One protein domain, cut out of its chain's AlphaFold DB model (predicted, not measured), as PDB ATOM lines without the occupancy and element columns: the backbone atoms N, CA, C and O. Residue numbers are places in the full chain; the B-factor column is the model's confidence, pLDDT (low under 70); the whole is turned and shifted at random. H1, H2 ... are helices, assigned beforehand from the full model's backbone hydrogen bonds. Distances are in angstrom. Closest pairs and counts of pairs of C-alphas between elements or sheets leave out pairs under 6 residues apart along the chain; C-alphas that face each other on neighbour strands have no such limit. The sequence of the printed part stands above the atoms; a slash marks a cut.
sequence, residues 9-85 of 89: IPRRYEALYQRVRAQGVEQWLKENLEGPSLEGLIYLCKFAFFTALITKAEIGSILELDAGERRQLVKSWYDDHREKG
ATOM      1  N   ILE A   9      66.720  98.692  82.058       94.06
ATOM      2  CA  ILE A   9      67.757  97.739  82.496       94.06
ATOM      3  C   ILE A   9      67.768  96.473  81.629       94.06
ATOM      4  O   ILE A   9      68.841  96.154  81.109       94.06
ATOM      5  N   PRO A  10      66.628  95.806  81.358       95.25
ATOM      6  CA  PRO A  10      66.623  94.620  80.506       95.25
ATOM      7  C   PRO A  10      67.148  94.881  79.096       95.25
ATOM      8  O   PRO A  10      67.930  94.097  78.564       95.25
ATOM      9  N   ARG A  11      66.791  96.027  78.507       96.12
ATOM     10  CA  ARG A  11      67.252  96.419  77.171       96.12
ATOM     11  C   ARG A  11      68.759  96.679  77.144       96.12
ATOM     12  O   ARG A  11      69.436  96.269  76.204       96.12
ATOM     13  N   ARG A  12      69.289  97.375  78.154       96.19
ATOM     14  CA  ARG A  12      70.727  97.684  78.271       96.19
ATOM     15  C   ARG A  12      71.543  96.427  78.555       96.19
ATOM     16  O   ARG A  12      72.611  96.264  77.967       96.19
ATOM     17  N   TYR A  13      71.017  95.544  79.404       95.88
ATOM     18  CA  TYR A  13      71.588  94.233  79.684       95.88
ATOM     19  C   TYR A  13      71.701  93.413  78.403       95.88
ATOM     20  O   TYR A  13      72.804  93.017  78.041       95.88
ATOM     21  N   GLU A  14      70.598  93.239  77.674       94.94
ATOM     22  CA  GLU A  14      70.577  92.433  76.453       94.94
ATOM     23  C   GLU A  14      71.521  92.999  75.386       94.94
ATOM     24  O   GLU A  14      72.313  92.267  74.799       94.94
ATOM     25  N   ALA A  15      71.522  94.320  75.181       95.44
ATOM     26  CA  ALA A  15      72.418  94.959  74.220       95.44
ATOM     27  C   ALA A  15      73.903  94.723  74.546       95.44
ATOM     28  O   ALA A  15      74.706  94.457  73.649       95.44
ATOM     29  N   LEU A  16      74.284  94.812  75.825       95.25
ATOM     30  CA  LEU A  16      75.658  94.552  76.249       95.25
ATOM     31  C   LEU A  16      75.994  93.059  76.192       95.25
ATOM     32  O   LEU A  16      77.080  92.696  75.744       95.25
ATOM     33  N   TYR A  17      75.055  92.198  76.582       94.19
ATOM     34  CA  TYR A  17      75.199  90.752  76.497       94.19
ATOM     35  C   TYR A  17      75.454  90.311  75.054       94.19
ATOM     36  O   TYR A  17      76.432  89.619  74.792       94.19
ATOM     37  N   GLN A  18      74.685  90.810  74.083       93.81
ATOM     38  CA  GLN A  18      74.899  90.511  72.663       93.81
ATOM     39  C   GLN A  18      76.278  90.962  72.155       93.81
ATOM     40  O   GLN A  18      76.894  90.258  71.357       93.81
ATOM     41  N   ARG A  19      76.822  92.083  72.650       94.19
ATOM     42  CA  ARG A  19      78.209  92.491  72.336       94.19
ATOM     43  C   ARG A  19      79.236  91.505  72.892       94.19
ATOM     44  O   ARG A  19      80.212  91.202  72.209       94.19
ATOM     45  N   VAL A  20      79.015  91.005  74.107       92.50
ATOM     46  CA  VAL A  20      79.855  89.974  74.732       92.50
ATOM     47  C   VAL A  20      79.805  88.671  73.924       92.50
ATOM     48  O   VAL A  20      80.856  88.112  73.609       92.50
ATOM     49  N   ARG A  21      78.606  88.239  73.510       91.56
ATOM     50  CA  ARG A  21      78.414  87.071  72.635       91.56
ATOM     51  C   ARG A  21      79.133  87.224  71.298       91.56
ATOM     52  O   ARG A  21      79.820  86.310  70.858       91.56
ATOM     53  N   ALA A  22      79.027  88.396  70.671       92.38
ATOM     54  CA  ALA A  22      79.649  88.678  69.377       92.38
ATOM     55  C   ALA A  22      81.188  88.605  69.404       92.38
ATOM     56  O   ALA A  22      81.798  88.341  68.371       92.38
ATOM     57  N   GLN A  23      81.816  88.809  70.567       89.69
ATOM     58  CA  GLN A  23      83.260  88.612  70.756       89.69
ATOM     59  C   GLN A  23      83.653  87.162  71.082       89.69
ATOM     60  O   GLN A  23      84.840  86.860  71.158       89.69
ATOM     61  N   GLY A  24      82.687  86.261  71.294       89.19
ATOM     62  CA  GLY A  24      82.961  84.857  71.602       89.19
ATOM     63  C   GLY A  24      83.642  84.647  72.956       89.19
ATOM     64  O   GLY A  24      84.444  83.729  73.099       89.19
ATOM     65  N   VAL A  25      83.363  85.516  73.933       87.62
ATOM     66  CA  VAL A  25      83.894  85.426  75.311       87.62
ATOM     67  C   VAL A  25      82.800  85.125  76.342       87.62
ATOM     68  O   VAL A  25      83.022  85.237  77.546       87.62
ATOM     69  N   GLU A  26      81.607  84.733  75.885       88.31
ATOM     70  CA  GLU A  26      80.457  84.413  76.742       88.31
ATOM     71  C   GLU A  26      80.743  83.264  77.717       88.31
ATOM     72  O   GLU A  26      80.266  83.288  78.846       88.31
ATOM     73  N   GLN A  27      81.601  82.317  77.332       86.25
ATOM     74  CA  GLN A  27      82.028  81.192  78.168       86.25
ATOM     75  C   GLN A  27      82.827  81.602  79.416       86.25
ATOM     76  O   GLN A  27      83.068  80.770  80.285       86.25
ATOM     77  N   TRP A  28      83.287  82.853  79.503       87.81
ATOM     78  CA  TRP A  28      83.975  83.381  80.689       87.81
ATOM     79  C   TRP A  28      83.034  84.114  81.648       87.81
ATOM     80  O   TRP A  28      83.462  84.556  82.718       87.81
ATOM     81  N   LEU A  29      81.761  84.267  81.276       87.31
ATOM     82  CA  LEU A  29      80.748  84.782  82.180       87.31
ATOM     83  C   LEU A  29      80.442  83.748  83.268       87.31
ATOM     84  O   LEU A  29      80.538  82.541  83.062       87.31
ATOM     85  N   LYS A  30      80.055  84.229  84.450       82.81
ATOM     86  CA  LYS A  30      79.593  83.363  85.537       82.81
ATOM     87  C   LYS A  30      78.339  82.601  85.102       82.81
ATOM     88  O   LYS A  30      77.389  83.214  84.627       82.81
ATOM     89  N   GLU A  31      78.311  81.296  85.378       71.06
ATOM     90  CA  GLU A  31      77.185  80.403  85.053       71.06
ATOM     91  C   GLU A  31      75.858  80.831  85.711       71.06
ATOM     92  O   GLU A  31      74.793  80.593  85.155       71.06
ATOM     93  N   ASN A  32      75.917  81.531  86.854       67.88
ATOM     94  CA  ASN A  32      74.755  82.032  87.604       67.88
ATOM     95  C   ASN A  32      74.636  83.562  87.536       67.88
ATOM     96  O   ASN A  32      74.582  84.243  88.560       67.88
ATOM     97  N   LEU A  33      74.674  84.124  86.332       77.12
ATOM     98  CA  LEU A  33      74.331  85.529  86.113       77.12
ATOM     99  C   LEU A  33      72.882  85.776  86.566       77.12
ATOM    100  O   LEU A  33      71.980  85.074  86.119       77.12
ATOM    101  N   GLU A  34      72.643  86.795  87.398       75.38
ATOM    102  CA  GLU A  34      71.309  87.137  87.940       75.38
ATOM    103  C   GLU A  34      70.288  87.638  86.889       75.38
ATOM    104  O   GLU A  34      69.238  88.183  87.226       75.38
ATOM    105  N   GLY A  35      70.567  87.450  85.598       83.62
ATOM    106  CA  GLY A  35      69.710  87.888  84.506       83.62
ATOM    107  C   GLY A  35      69.671  89.417  84.353       83.62
ATOM    108  O   GLY A  35      70.600  90.106  84.780       83.62
ATOM    109  N   PRO A  36      68.623  89.966  83.709       89.81
ATOM    110  CA  PRO A  36      68.486  91.393  83.417       89.81
ATOM    111  C   PRO A  36      68.117  92.232  84.658       89.81
ATOM    112  O   PRO A  36      67.089  92.905  84.682       89.81
ATOM    113  N   SER A  37      68.969  92.200  85.683       93.75
ATOM    114  CA  SER A  37      68.905  93.029  86.892       93.75
ATOM    115  C   SER A  37      69.975  94.128  86.867       93.75
ATOM    116  O   SER A  37      70.886  94.116  86.031       93.75
ATOM    117  N   LEU A  38      69.900  95.089  87.797       93.69
ATOM    118  CA  LEU A  38      70.967  96.080  87.968       93.69
ATOM    119  C   LEU A  38      72.307  95.408  88.298       93.69
ATOM    120  O   LEU A  38      73.330  95.775  87.722       93.69
ATOM    121  N   GLU A  39      72.309  94.408  89.179       92.81
ATOM    122  CA  GLU A  39      73.521  93.670  89.547       92.81
ATOM    123  C   GLU A  39      74.100  92.905  88.355       92.81
ATOM    124  O   GLU A  39      75.303  92.994  88.087       92.81
ATOM    125  N   GLY A  40      73.243  92.242  87.573       93.94
ATOM    126  CA  GLY A  40      73.627  91.591  86.324       93.94
ATOM    127  C   GLY A  40      74.225  92.578  85.318       93.94
ATOM    128  O   GLY A  40      75.268  92.306  84.720       93.94
ATOM    129  N   LEU A  41      73.626  93.764  85.172       95.44
ATOM    130  CA  LEU A  41      74.125  94.817  84.283       95.44
ATOM    131  C   LEU A  41      75.470  95.388  84.756       95.44
ATOM    132  O   LEU A  41      76.369  95.595  83.938       95.44
ATOM    133  N   ILE A  42      75.640  95.612  86.063       95.12
ATOM    134  CA  ILE A  42      76.912  96.045  86.659       95.12
ATOM    135  C   ILE A  42      77.987  94.983  86.427       95.12
ATOM    136  O   ILE A  42      79.107  95.321  86.035       95.12
ATOM    137  N   TYR A  43      77.656  93.705  86.619       94.06
ATOM    138  CA  TYR A  43      78.567  92.600  86.352       94.06
ATOM    139  C   TYR A  43      78.989  92.560  84.880       94.06
ATOM    140  O   TYR A  43      80.190  92.501  84.599       94.06
ATOM    141  N   LEU A  44      78.043  92.665  83.939       94.75
ATOM    142  CA  LEU A  44      78.361  92.720  82.511       94.75
ATOM    143  C   LEU A  44      79.229  93.933  82.172       94.75
ATOM    144  O   LEU A  44      80.180  93.794  81.407       94.75
ATOM    145  N   CYS A  45      78.970  95.102  82.765       96.19
ATOM    146  CA  CYS A  45      79.817  96.282  82.580       96.19
ATOM    147  C   CYS A  45      81.245  96.042  83.086       96.19
ATOM    148  O   CYS A  45      82.202  96.386  82.395       96.19
ATOM    149  N   LYS A  46      81.402  95.425  84.265       95.38
ATOM    150  CA  LYS A  46      82.712  95.069  84.833       95.38
ATOM    151  C   LYS A  46      83.465  94.107  83.916       95.38
ATOM    152  O   LYS A  46      84.621  94.356  83.584       95.38
ATOM    153  N   PHE A  47      82.801  93.040  83.478       93.81
ATOM    154  CA  PHE A  47      83.374  92.051  82.567       93.81
ATOM    155  C   PHE A  47      83.768  92.673  81.218       93.81
ATOM    156  O   PHE A  47      84.910  92.534  80.779       93.81
ATOM    157  N   ALA A  48      82.852  93.410  80.585       94.81
ATOM    158  CA  ALA A  48      83.081  94.066  79.301       94.81
ATOM    159  C   ALA A  48      84.195  95.124  79.385       94.81
ATOM    160  O   ALA A  48      84.968  95.300  78.449       94.81
ATOM    161  N   PHE A  49      84.328  95.821  80.512       95.44
ATOM    162  CA  PHE A  49      85.417  96.771  80.711       95.44
ATOM    163  C   PHE A  49      86.781  96.073  80.809       95.44
ATOM    164  O   PHE A  49      87.725  96.475  80.132       95.44
ATOM    165  N   PHE A  50      86.892  94.998  81.598       92.50
ATOM    166  CA  PHE A  50      88.155  94.258  81.737       92.50
ATOM    167  C   PHE A  50      88.562  93.479  80.483       92.50
ATOM    168  O   PHE A  50      89.745  93.223  80.284       92.50
ATOM    169  N   THR A  51      87.608  93.155  79.614       91.25
ATOM    170  CA  THR A  51      87.855  92.558  78.291       91.25
ATOM    171  C   THR A  51      88.040  93.604  77.185       91.25
ATOM    172  O   THR A  51      88.079  93.251  76.011       91.25
ATOM    173  N   ALA A  52      88.161  94.892  77.541       92.56
ATOM    174  CA  ALA A  52      88.312  96.022  76.615       92.56
ATOM    175  C   ALA A  52      87.178  96.161  75.572       92.56
ATOM    176  O   ALA A  52      87.335  96.824  74.547       92.56
ATOM    177  N   LEU A  53      86.019  95.567  75.853       94.44
ATOM    178  CA  LEU A  53      84.815  95.571  75.025       94.44
ATOM    179  C   LEU A  53      84.066  96.907  75.080       94.44
ATOM    180  O   LEU A  53      83.434  97.304  74.098       94.44
ATOM    181  N   ILE A  54      84.112  97.573  76.237       96.06
ATOM    182  CA  ILE A  54      83.542  98.905  76.462       96.06
ATOM    183  C   ILE A  54      84.552  99.813  77.153       96.06
ATOM    184  O   ILE A  54      85.409  99.385  77.928       96.06
ATOM    185  N   THR A  55      84.410 101.107  76.911       95.81
ATOM    186  CA  THR A  55      85.193 102.150  77.562       95.81
ATOM    187  C   THR A  55      84.597 102.547  78.905       95.81
ATOM    188  O   THR A  55      83.417 102.350  79.192       95.81
ATOM    189  N   LYS A  56      85.402 103.240  79.718       94.38
ATOM    190  CA  LYS A  56      84.906 103.882  80.937       94.38
ATOM    191  C   LYS A  56      83.724 104.806  80.644       94.38
ATOM    192  O   LYS A  56      82.752 104.783  81.385       94.38
ATOM    193  N   ALA A  57      83.785 105.604  79.576       95.06
ATOM    194  CA  ALA A  57      82.712 106.530  79.218       95.06
ATOM    195  C   ALA A  57      81.377 105.804  78.985       95.06
ATOM    196  O   ALA A  57      80.371 106.221  79.559       95.06
ATOM    197  N   GLU A  58      81.403 104.686  78.252       96.81
ATOM    198  CA  GLU A  58      80.226 103.845  78.001       96.81
ATOM    199  C   GLU A  58      79.607 103.297  79.290       96.81
ATOM    200  O   GLU A  58      78.386 103.308  79.406       96.81
ATOM    201  N   ILE A  59      80.404 102.912  80.297       96.25
ATOM    202  CA  ILE A  59      79.874 102.510  81.618       96.25
ATOM    203  C   ILE A  59      78.998 103.622  82.206       96.25
ATOM    204  O   ILE A  59      77.920 103.356  82.729       96.25
ATOM    205  N   GLY A  60      79.451 104.876  82.101       95.56
ATOM    206  CA  GLY A  60      78.697 106.028  82.595       95.56
ATOM    207  C   GLY A  60      77.371 106.222  81.870       95.56
ATOM    208  O   GLY A  60      76.370 106.510  82.513       95.56
ATOM    209  N   SER A  61      77.346 106.013  80.553       95.50
ATOM    210  CA  SER A  61      76.115 106.082  79.762       95.50
ATOM    211  C   SER A  61      75.164 104.915  80.049       95.50
ATOM    212  O   SER A  61      73.957 105.120  80.115       95.50
ATOM    213  N   ILE A  62      75.685 103.701  80.240       96.00
ATOM    214  CA  ILE A  62      74.877 102.498  80.492       96.00
ATOM    215  C   ILE A  62      74.238 102.547  81.884       96.00
ATOM    216  O   ILE A  62      73.049 102.261  82.023       96.00
ATOM    217  N   LEU A  63      75.015 102.930  82.900       96.12
ATOM    218  CA  LEU A  63      74.602 102.929  84.306       96.12
ATOM    219  C   LEU A  63      74.148 104.301  84.821       96.12
ATOM    220  O   LEU A  63      73.921 104.435  86.021       96.12
ATOM    221  N   GLU A  64      74.057 105.314  83.954       96.12
ATOM    222  CA  GLU A  64      73.717 106.703  84.316       96.12
ATOM    223  C   GLU A  64      74.518 107.193  85.527       96.12
ATOM    224  O   GLU A  64      73.984 107.560  86.578       96.12
ATOM    225  N   LEU A  65      75.841 107.109  85.387       94.56
ATOM    226  CA  LEU A  65      76.790 107.541  86.405       94.56
ATOM    227  C   LEU A  65      77.387 108.886  86.030       94.56
ATOM    228  O   LEU A  65      77.833 109.090  84.893       94.56
ATOM    229  N   ASP A  66      77.515 109.757  87.023       94.38
ATOM    230  CA  ASP A  66      78.345 110.940  86.885       94.38
ATOM    231  C   ASP A  66      79.849 110.585  86.840       94.38
ATOM    232  O   ASP A  66      80.288 109.437  86.991       94.38
ATOM    233  N   ALA A  67      80.693 111.588  86.590       91.94
ATOM    234  CA  ALA A  67      82.133 111.376  86.470       91.94
ATOM    235  C   ALA A  67      82.802 110.898  87.776       91.94
ATOM    236  O   ALA A  67      83.814 110.190  87.709       91.94
ATOM    237  N   GLY A  68      82.287 111.301  88.938       94.69
ATOM    238  CA  GLY A  68      82.734 110.879  90.264       94.69
ATOM    239  C   GLY A  68      82.343 109.434  90.551       94.69
ATOM    240  O   GLY A  68      83.233 108.602  90.741       94.69
ATOM    241  N   GLU A  69      81.051 109.124  90.463       94.25
ATOM    242  CA  GLU A  69      80.485 107.784  90.662       94.25
ATOM    243  C   GLU A  69      81.176 106.754  89.765       94.25
ATOM    244  O   GLU A  69      81.651 105.713  90.218       94.25
ATOM    245  N   ARG A  70      81.341 107.080  88.481       95.31
ATOM    246  CA  ARG A  70      82.028 106.220  87.514       95.31
ATOM    247  C   ARG A  70      83.494 105.978  87.859       95.31
ATOM    248  O   ARG A  70      84.024 104.897  87.610       95.31
ATOM    249  N   ARG A  71      84.205 106.992  88.368       94.56
ATOM    250  CA  ARG A  71      85.602 106.821  88.803       94.56
ATOM    251  C   ARG A  71      85.679 105.910  90.019       94.56
ATOM    252  O   ARG A  71      86.551 105.047  90.031       94.56
ATOM    253  N   GLN A  72      84.783 106.097  90.980       95.25
ATOM    254  CA  GLN A  72      84.725 105.304  92.200       95.25
ATOM    255  C   GLN A  72      84.366 103.845  91.912       95.25
ATOM    256  O   GLN A  72      85.054 102.957  92.402       95.25
ATOM    257  N   LEU A  73      83.374 103.602  91.051       94.62
ATOM    258  CA  LEU A  73      82.955 102.257  90.661       94.62
ATOM    259  C   LEU A  73      84.073 101.487  89.948       94.62
ATOM    260  O   LEU A  73      84.384 100.356  90.299       94.62
ATOM    261  N   VAL A  74      84.734 102.108  88.967       94.12
ATOM    262  CA  VAL A  74      85.860 101.451  88.283       94.12
ATOM    263  C   VAL A  74      87.017 101.204  89.252       94.12
ATOM    264  O   VAL A  74      87.658 100.159  89.182       94.12
ATOM    265  N   LYS A  75      87.289 102.144  90.165       94.56
ATOM    266  CA  LYS A  75      88.323 101.965  91.187       94.56
ATOM    267  C   LYS A  75      88.009 100.766  92.089       94.56
ATOM    268  O   LYS A  75      88.893  99.932  92.255       94.56
ATOM    269  N   SER A  76      86.778 100.637  92.591       94.19
ATOM    270  CA  SER A  76      86.406  99.510  93.454       94.19
ATOM    271  C   SER A  76      86.575  98.165  92.747       94.19
ATOM    272  O   SER A  76      87.015  97.203  93.359       94.19
ATOM    273  N   TRP A  77      86.340  98.094  91.434       93.62
ATOM    274  CA  TRP A  77      86.590  96.871  90.670       93.62
ATOM    275  C   TRP A  77      88.065  96.472  90.600       93.62
ATOM    276  O   TRP A  77      88.360  95.277  90.633       93.62
ATOM    277  N   TYR A  78      88.974  97.440  90.469       91.25
ATOM    278  CA  TYR A  78      90.416  97.181  90.516       91.25
ATOM    279  C   TYR A  78      90.874  96.809  91.922       91.25
ATOM    280  O   TYR A  78      91.718  95.926  92.063       91.25
ATOM    281  N   ASP A  79      90.324  97.468  92.940       90.56
ATOM    282  CA  ASP A  79      90.627  97.168  94.336       90.56
ATOM    283  C   ASP A  79      90.164  95.738  94.680       90.56
ATOM    284  O   ASP A  79      90.993  94.944  95.116       90.56
ATOM    285  N   ASP A  80      88.941  95.335  94.301       86.56
ATOM    286  CA  ASP A  80      88.452  93.948  94.423       86.56
ATOM    287  C   ASP A  80      89.389  92.930  93.751       86.56
ATOM    288  O   ASP A  80      89.591  91.819  94.244       86.56
ATOM    289  N   HIS A  81      89.896  93.269  92.560       83.75
ATOM    290  CA  HIS A  81      90.769  92.386  91.788       83.75
ATOM    291  C   HIS A  81      92.155  92.267  92.433       83.75
ATOM    292  O   HIS A  81      92.763  91.200  92.396       83.75
ATOM    293  N   ARG A  82      92.637  93.348  93.057       82.75
ATOM    294  CA  ARG A  82      93.893  93.372  93.811       82.75
ATOM    295  C   ARG A  82      93.775  92.599  95.125       82.75
ATOM    296  O   ARG A  82      94.677  91.833  95.438       82.75
ATOM    297  N   GLU A  83      92.684  92.775  95.867       79.69
ATOM    298  CA  GLU A  83      92.454  92.117  97.163       79.69
ATOM    299  C   GLU A  83      92.264  90.605  97.036       79.69
ATOM    300  O   GLU A  83      92.751  89.848  97.870       79.69
ATOM    301  N   LYS A  84      91.598  90.147  95.970       70.75
ATOM    302  CA  LYS A  84      91.412  88.710  95.712       70.75
ATOM    303  C   LYS A  84      92.675  88.019  95.193       70.75
ATOM    304  O   LYS A  84      92.678  86.796  95.100       70.75
ATOM    305  N   GLY A  85      93.722  88.795  94.898       54.88
ATOM    306  CA  GLY A  85      94.953  88.338  94.274       54.88
ATOM    307  C   GLY A  85      94.721  87.902  92.826       54.88
ATOM    308  O   GLY A  85      93.853  87.084  92.526       54.88
TER     309      GLY A  85
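Overview. This is residues 9 to 85 of the 89 residues of an uncharacterized protein of Desulfocarbo indianensis (UniProt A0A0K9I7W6). The longest helix, H4, crosses a helical hairpin of H2 and H3 at a large angle, and its last residues stick out. H1 packs on another side of H2, making with H2 and H3 a triangle of helix centres, and a long loop of residues 23 to 37 leads from H1 back to the start of H2. The printed part has 77 residues with four named helices, H1 to H4 in chain order, and no named strand; the class is all helix. The whole is compact, with a radius of gyration of the C-alphas of 12.1 A, and spans 30 by 28 by 21 A.

Arrangement. H4, residues 67 to 83, touches H3, residues 56 to 63, with residues 67 to 74 alone; the closest C-alphas, of Gly 60 and Arg 70, are 5.9 A apart, and the lines are about perpendicular at 75 degrees. H2, residues 38 to 50, is close to H4 but not clearly touching, with the C-alphas of Lys 46 and Trp 77 closest at 7.2 A. H2 and H3 form a hairpin and only just touch, with 3 pairs of C-alphas within 8 A, the closest being Cys 45 and Ile 59 at 6.3 A; their shallow tilt is 13 degrees, opposite ways. H1, residues 9 to 22, touches H2 at a shallow tilt of 31 degrees, the same way, with the C-alphas of Tyr 13 and Leu 41 closest at 5.3 A. H1 and H4 are apart. The helix packing is mostly aligned, but only just: 2 of the 3 touching pairs are at a shallow tilt. In H1, H2, H3 and H4 every O i to N i+4 pair is within hydrogen-bond range.

Along the chain. H4 is 24.3 A long and ends at C-alpha 83, (92.454, 92.117, 97.163). H1 is 19.9 A long from C-alpha 9 at (67.757, 97.739, 82.496), H2 18.4 A and H3 10.9 A.

Size, cuts and confidence. The C-alphas of Arg 11 and Gly 85 are the two farthest apart, 33.5 A. Residues 79 to 85, of which 79 to 83 belong to H4, stand free. The printed part has no cut; the link H1 to H2 is long, and the other two are tight. Mean pLDDT of the printed part is 91.0, with residues 32 and 85 under 70.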